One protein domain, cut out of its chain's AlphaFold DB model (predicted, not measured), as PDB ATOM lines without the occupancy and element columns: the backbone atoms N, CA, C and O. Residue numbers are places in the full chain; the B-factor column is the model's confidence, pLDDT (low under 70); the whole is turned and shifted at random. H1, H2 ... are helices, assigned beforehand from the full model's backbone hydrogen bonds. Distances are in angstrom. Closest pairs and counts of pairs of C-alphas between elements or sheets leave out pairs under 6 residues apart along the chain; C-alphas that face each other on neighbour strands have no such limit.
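What this domain is: This is residues 13 to 58 of the 112 residues of an uncharacterized protein of Strongylus vulgaris (UniProt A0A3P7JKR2). A long helical hairpin: helix H1 and the longer helix H2 lie side by side, nearly antiparallel, joined at one end by a loop that stands free with the first residues of H2, residues 28 to 36. The printed part has 46 residues with two named helices, H1 then H2, and no named strand; the class is all helix. It is loose, with a radius of gyration of the C-alphas of 12.2 A, and a rod spanning 39 by 18 by 6 A.

How they stand to each other: H1, residues 13 to 27, and H2, residues 34 to 57, form a helical hairpin. They run opposite ways at a shallow tilt of 7 degrees, 11.2 A centre to centre. H1 touches H2 with residues 15 to 19 alone, and H2 touches H1 with residues 44 to 52 alone; the closest C-alphas are those of Cys 19 and Ala 48, 6.8 A apart. In H1 and H2 every O i to N i+4 pair is within hydrogen-bond range.

Where its parts are: H1 begins at C-alpha 13 (144.240, 167.024, 139.027) and measures 21.2 A from first to last C-alpha. H2 measures 34.1 A, from C-alpha 34 (138.069, 195.358, 138.230) to C-alpha 57 (146.215, 166.044, 122.739).

The domain as a whole: The C-alphas farthest apart, those of His 31 and Phe 58, are 39.4 A apart. The link from H1 to H2 is short, with 6 residues. The printed part has no cut, and no printed residue is under 70 in pLDDT.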
ATOM      1  N   THR A  13     144.497 166.730 137.611       81.88
ATOM      2  CA  THR A  13     144.240 167.024 139.027       81.88
ATOM      3  C   THR A  13     145.291 167.964 139.625       81.88
ATOM      4  O   THR A  13     144.959 168.852 140.403       81.88
ATOM      5  N   ASN A  14     146.562 167.808 139.237       82.94
ATOM      6  CA  ASN A  14     147.646 168.712 139.612       82.94
ATOM      7  C   ASN A  14     147.503 170.056 138.892       82.94
ATOM      8  O   ASN A  14     147.658 171.099 139.519       82.94
ATOM      9  N   ALA A  15     147.144 170.043 137.605       84.19
ATOM     10  CA  ALA A  15     146.882 171.268 136.851       84.19
ATOM     11  C   ALA A  15     145.725 172.083 137.467       84.19
ATOM     12  O   ALA A  15     145.835 173.302 137.606       84.19
ATOM     13  N   ALA A  16     144.659 171.416 137.921       84.81
ATOM     14  CA  ALA A  16     143.536 172.045 138.615       84.81
ATOM     15  C   ALA A  16     143.943 172.662 139.967       84.81
ATOM     16  O   ALA A  16     143.638 173.823 140.236       84.81
ATOM     17  N   GLU A  17     144.696 171.944 140.802       83.19
ATOM     18  CA  GLU A  17     145.215 172.489 142.069       83.19
ATOM     19  C   GLU A  17     146.138 173.689 141.846       83.19
ATOM     20  O   GLU A  17     146.035 174.708 142.530       83.19
ATOM     21  N   ASN A  18     147.004 173.602 140.838       83.25
ATOM     22  CA  ASN A  18     147.895 174.683 140.437       83.25
ATOM     23  C   ASN A  18     147.116 175.926 139.985       83.25
ATOM     24  O   ASN A  18     147.482 177.049 140.347       83.25
ATOM     25  N   CYS A  19     146.034 175.714 139.234       84.50
ATOM     26  CA  CYS A  19     145.079 176.739 138.830       84.50
ATOM     27  C   CYS A  19     144.458 177.409 140.075       84.50
ATOM     28  O   CYS A  19     144.554 178.622 140.267       84.50
ATOM     29  N   HIS A  20     143.932 176.620 141.009       83.44
ATOM     30  CA  HIS A  20     143.293 177.141 142.220       83.44
ATOM     31  C   HIS A  20     144.276 177.901 143.130       83.44
ATOM     32  O   HIS A  20     143.960 178.985 143.622       83.44
ATOM     33  N   GLY A  21     145.503 177.400 143.304       82.00
ATOM     34  CA  GLY A  21     146.550 178.082 144.073       82.00
ATOM     35  C   GLY A  21     147.030 179.393 143.434       82.00
ATOM     36  O   GLY A  21     147.447 180.319 144.133       82.00
ATOM     37  N   GLY A  22     146.966 179.509 142.105       82.12
ATOM     38  CA  GLY A  22     147.193 180.772 141.397       82.12
ATOM     39  C   GLY A  22     146.077 181.786 141.649       82.12
ATOM     40  O   GLY A  22     146.369 182.916 142.041       82.12
ATOM     41  N   LEU A  23     144.815 181.364 141.519       82.44
ATOM     42  CA  LEU A  23     143.647 182.209 141.803       82.44
ATOM     43  C   LEU A  23     143.664 182.740 143.235       82.44
ATOM     44  O   LEU A  23     143.461 183.934 143.444       82.44
ATOM     45  N   ARG A  24     143.984 181.883 144.213       82.38
ATOM     46  CA  ARG A  24     144.095 182.294 145.617       82.38
ATOM     47  C   ARG A  24     145.078 183.450 145.779       82.38
ATOM     48  O   ARG A  24     144.731 184.437 146.410       82.38
ATOM     49  N   ARG A  25     146.262 183.373 145.158       81.19
ATOM     50  CA  ARG A  25     147.280 184.437 145.223       81.19
ATOM     51  C   ARG A  25     146.812 185.758 144.618       81.19
ATOM     52  O   ARG A  25     147.104 186.810 145.173       81.19
ATOM     53  N   ILE A  26     146.073 185.703 143.513       79.81
ATOM     54  CA  ILE A  26     145.509 186.892 142.857       79.81
ATOM     55  C   ILE A  26     144.473 187.571 143.765       79.81
ATOM     56  O   ILE A  26     144.433 188.796 143.864       79.81
ATOM     57  N   LEU A  27     143.670 186.767 144.464       77.62
ATOM     58  CA  LEU A  27     142.584 187.221 145.331       77.62
ATOM     59  C   LEU A  27     143.035 187.672 146.734       77.62
ATOM     60  O   LEU A  27     142.218 188.208 147.473       77.62
ATOM     61  N   ILE A  28     144.311 187.500 147.110       79.94
ATOM     62  CA  ILE A  28     144.847 187.971 148.406       79.94
ATOM     63  C   ILE A  28     144.843 189.507 148.502       79.94
ATOM     64  O   ILE A  28     144.773 190.060 149.599       79.94
ATOM     65  N   LYS A  29     144.910 190.225 147.374       76.44
ATOM     66  CA  LYS A  29     144.904 191.691 147.392       76.44
ATOM     67  C   LYS A  29     143.525 192.204 147.818       76.44
ATOM     68  O   LYS A  29     142.513 191.846 147.224       76.44
ATOM     69  N   LYS A  30     143.483 193.092 148.816       75.31
ATOM     70  CA  LYS A  30     142.246 193.750 149.254       75.31
ATOM     71  C   LYS A  30     141.817 194.770 148.183       75.31
ATOM     72  O   LYS A  30     142.557 195.711 147.912       75.31
ATOM     73  N   HIS A  31     140.661 194.544 147.556       81.00
ATOM     74  CA  HIS A  31     140.023 195.401 146.538       81.00
ATOM     75  C   HIS A  31     140.894 195.767 145.308       81.00
ATOM     76  O   HIS A  31     141.190 196.941 145.082       81.00
ATOM     77  N   PRO A  32     141.315 194.794 144.475       81.75
ATOM     78  CA  PRO A  32     141.975 195.102 143.211       81.75
ATOM     79  C   PRO A  32     141.004 195.804 142.239       81.75
ATOM     80  O   PRO A  32     139.814 195.479 142.228       81.75
ATOM     81  N   PRO A  33     141.487 196.717 141.374       88.69
ATOM     82  CA  PRO A  33     140.664 197.296 140.316       88.69
ATOM     83  C   PRO A  33     140.070 196.211 139.407       88.69
ATOM     84  O   PRO A  33     140.777 195.285 138.996       88.69
ATOM     85  N   LEU A  34     138.790 196.348 139.042       88.94
ATOM     86  CA  LEU A  34     138.069 195.358 138.230       88.94
ATOM     87  C   LEU A  34     138.768 195.080 136.891       88.94
ATOM     88  O   LEU A  34     138.910 193.925 136.501       88.94
ATOM     89  N   ALA A  35     139.256 196.120 136.212       89.88
ATOM     90  CA  ALA A  35     139.969 195.976 134.943       89.88
ATOM     91  C   ALA A  35     141.227 195.099 135.076       89.88
ATOM     92  O   ALA A  35     141.459 194.211 134.253       89.88
ATOM     93  N   SER A  36     142.004 195.290 136.147       85.12
ATOM     94  CA  SER A  36     143.181 194.467 136.442       85.12
ATOM     95  C   SER A  36     142.792 193.022 136.745       85.12
ATOM     96  O   SER A  36     143.449 192.097 136.271       85.12
ATOM     97  N   LEU A  37     141.702 192.817 137.488       87.88
ATOM     98  CA  LEU A  37     141.199 191.485 137.808       87.88
ATOM     99  C   LEU A  37     140.762 190.729 136.544       87.88
ATOM    100  O   LEU A  37     141.152 189.580 136.345       87.88
ATOM    101  N   LEU A  38     140.018 191.392 135.655       90.69
ATOM    102  CA  LEU A  38     139.568 190.823 134.383       90.69
ATOM    103  C   LEU A  38     140.742 190.448 133.475       90.69
ATOM    104  O   LEU A  38     140.731 189.369 132.879       90.69
ATOM    105  N   LEU A  39     141.759 191.310 133.380       89.75
ATOM    106  CA  LEU A  39     142.964 191.033 132.600       89.75
ATOM    107  C   LEU A  39     143.667 189.770 133.112       89.75
ATOM    108  O   LEU A  39     143.955 188.853 132.341       89.75
ATOM    109  N   VAL A  40     143.885 189.704 134.427       88.19
ATOM    110  CA  VAL A  40     144.549 188.570 135.071       88.19
ATOM    111  C   VAL A  40     143.732 187.290 134.897       88.19
ATOM    112  O   VAL A  40     144.293 186.265 134.517       88.19
ATOM    113  N   PHE A  41     142.412 187.330 135.091       89.38
ATOM    114  CA  PHE A  41     141.551 186.158 134.910       89.38
ATOM    115  C   PHE A  41     141.516 185.654 133.471       89.38
ATOM    116  O   PHE A  41     141.545 184.440 133.258       89.38
ATOM    117  N   ARG A  42     141.502 186.545 132.475       91.81
ATOM    118  CA  ARG A  42     141.578 186.150 131.060       91.81
ATOM    119  C   ARG A  42     142.894 185.448 130.748       91.81
ATOM    120  O   ARG A  42     142.872 184.363 130.169       91.81
ATOM    121  N   ALA A  43     144.019 186.023 131.178       89.25
ATOM    122  CA  ALA A  43     145.334 185.412 131.002       89.25
ATOM    123  C   ALA A  43     145.403 184.038 131.688       89.25
ATOM    124  O   ALA A  43     145.801 183.049 131.075       89.25
ATOM    125  N   PHE A  44     144.922 183.955 132.928       88.75
ATOM    126  CA  PHE A  44     144.926 182.726 133.713       88.75
ATOM    127  C   PHE A  44     144.060 181.624 133.090       88.75
ATOM    128  O   PHE A  44     144.490 180.479 132.964       88.75
ATOM    129  N   THR A  45     142.864 181.988 132.622       90.31
ATOM    130  CA  THR A  45     141.946 181.071 131.936       90.31
ATOM    131  C   THR A  45     142.539 180.573 130.623       90.31
ATOM    132  O   THR A  45     142.409 179.395 130.302       90.31
ATOM    133  N   SER A  46     143.214 181.447 129.869       91.81
ATOM    134  CA  SER A  46     143.892 181.072 128.625       91.81
ATOM    135  C   SER A  46     144.981 180.023 128.876       91.81
ATOM    136  O   SER A  46     144.991 178.975 128.231       91.81
ATOM    137  N   VAL A  47     145.830 180.241 129.889       90.62
ATOM    138  CA  VAL A  47     146.877 179.285 130.290       90.62
ATOM    139  C   VAL A  47     146.279 177.956 130.754       90.62
ATOM    140  O   VAL A  47     146.755 176.895 130.348       90.62
ATOM    141  N   ALA A  48     145.218 177.992 131.565       89.31
ATOM    142  CA  ALA A  48     144.550 176.783 132.040       89.31
ATOM    143  C   ALA A  48     143.966 175.967 130.873       89.31
ATOM    144  O   ALA A  48     144.208 174.766 130.781       89.31
ATOM    145  N   LYS A  49     143.273 176.627 129.934       91.81
ATOM    146  CA  LYS A  49     142.725 175.983 128.729       91.81
ATOM    147  C   LYS A  49     143.817 175.394 127.842       91.81
ATOM    148  O   LYS A  49     143.678 174.261 127.393       91.81
ATOM    149  N   ALA A  50     144.903 176.130 127.607       91.62
ATOM    150  CA  ALA A  50     146.030 175.643 126.815       91.62
ATOM    151  C   ALA A  50     146.684 174.412 127.458       91.62
ATOM    152  O   ALA A  50     146.983 173.440 126.767       91.62
ATOM    153  N   THR A  51     146.842 174.431 128.786       89.31
ATOM    154  CA  THR A  51     147.354 173.290 129.554       89.31
ATOM    155  C   THR A  51     146.467 172.064 129.364       89.31
ATOM    156  O   THR A  51     146.962 171.027 128.937       89.31
ATOM    157  N   VAL A  52     145.157 172.189 129.602       90.50
ATOM    158  CA  VAL A  52     144.208 171.071 129.454       90.50
ATOM    159  C   VAL A  52     144.197 170.541 128.022       90.50
ATOM    160  O   VAL A  52     144.359 169.343 127.824       90.50
ATOM    161  N   LYS A  53     144.128 171.427 127.021       92.88
ATOM    162  CA  LYS A  53     144.135 171.030 125.608       92.88
ATOM    163  C   LYS A  53     145.398 170.253 125.228       92.88
ATOM    164  O   LYS A  53     145.325 169.285 124.479       92.88
ATOM    165  N   ARG A  54     146.565 170.645 125.753       89.12
ATOM    166  CA  ARG A  54     147.809 169.883 125.561       89.12
ATOM    167  C   ARG A  54     147.739 168.516 126.244       89.12
ATOM    168  O   ARG A  54     148.202 167.538 125.670       89.12
ATOM    169  N   MET A  55     147.167 168.444 127.447       89.06
ATOM    170  CA  MET A  55     146.996 167.180 128.170       89.06
ATOM    171  C   MET A  55     146.097 166.197 127.424       89.06
ATOM    172  O   MET A  55     146.412 165.012 127.383       89.06
ATOM    173  N   GLU A  56     145.030 166.699 126.805       89.81
ATOM    174  CA  GLU A  56     144.116 165.920 125.964       89.81
ATOM    175  C   GLU A  56     144.772 165.476 124.652       89.81
ATOM    176  O   GLU A  56     144.611 164.328 124.249       89.81
ATOM    177  N   ALA A  57     145.542 166.355 124.001       92.62
ATOM    178  CA  ALA A  57     146.215 166.044 122.739       92.62
ATOM    179  C   ALA A  57     147.356 165.022 122.892       92.62
ATOM    180  O   ALA A  57     147.639 164.271 121.961       92.62
ATOM    181  N   PHE A  58     148.009 164.985 124.058       88.62
ATOM    182  CA  PHE A  58     149.153 164.112 124.325       88.62
ATOM    183  C   PHE A  58     148.964 163.345 125.647       88.62
ATOM    184  O   PHE A  58     149.629 163.645 126.644       88.62
TER     185      PHE A  58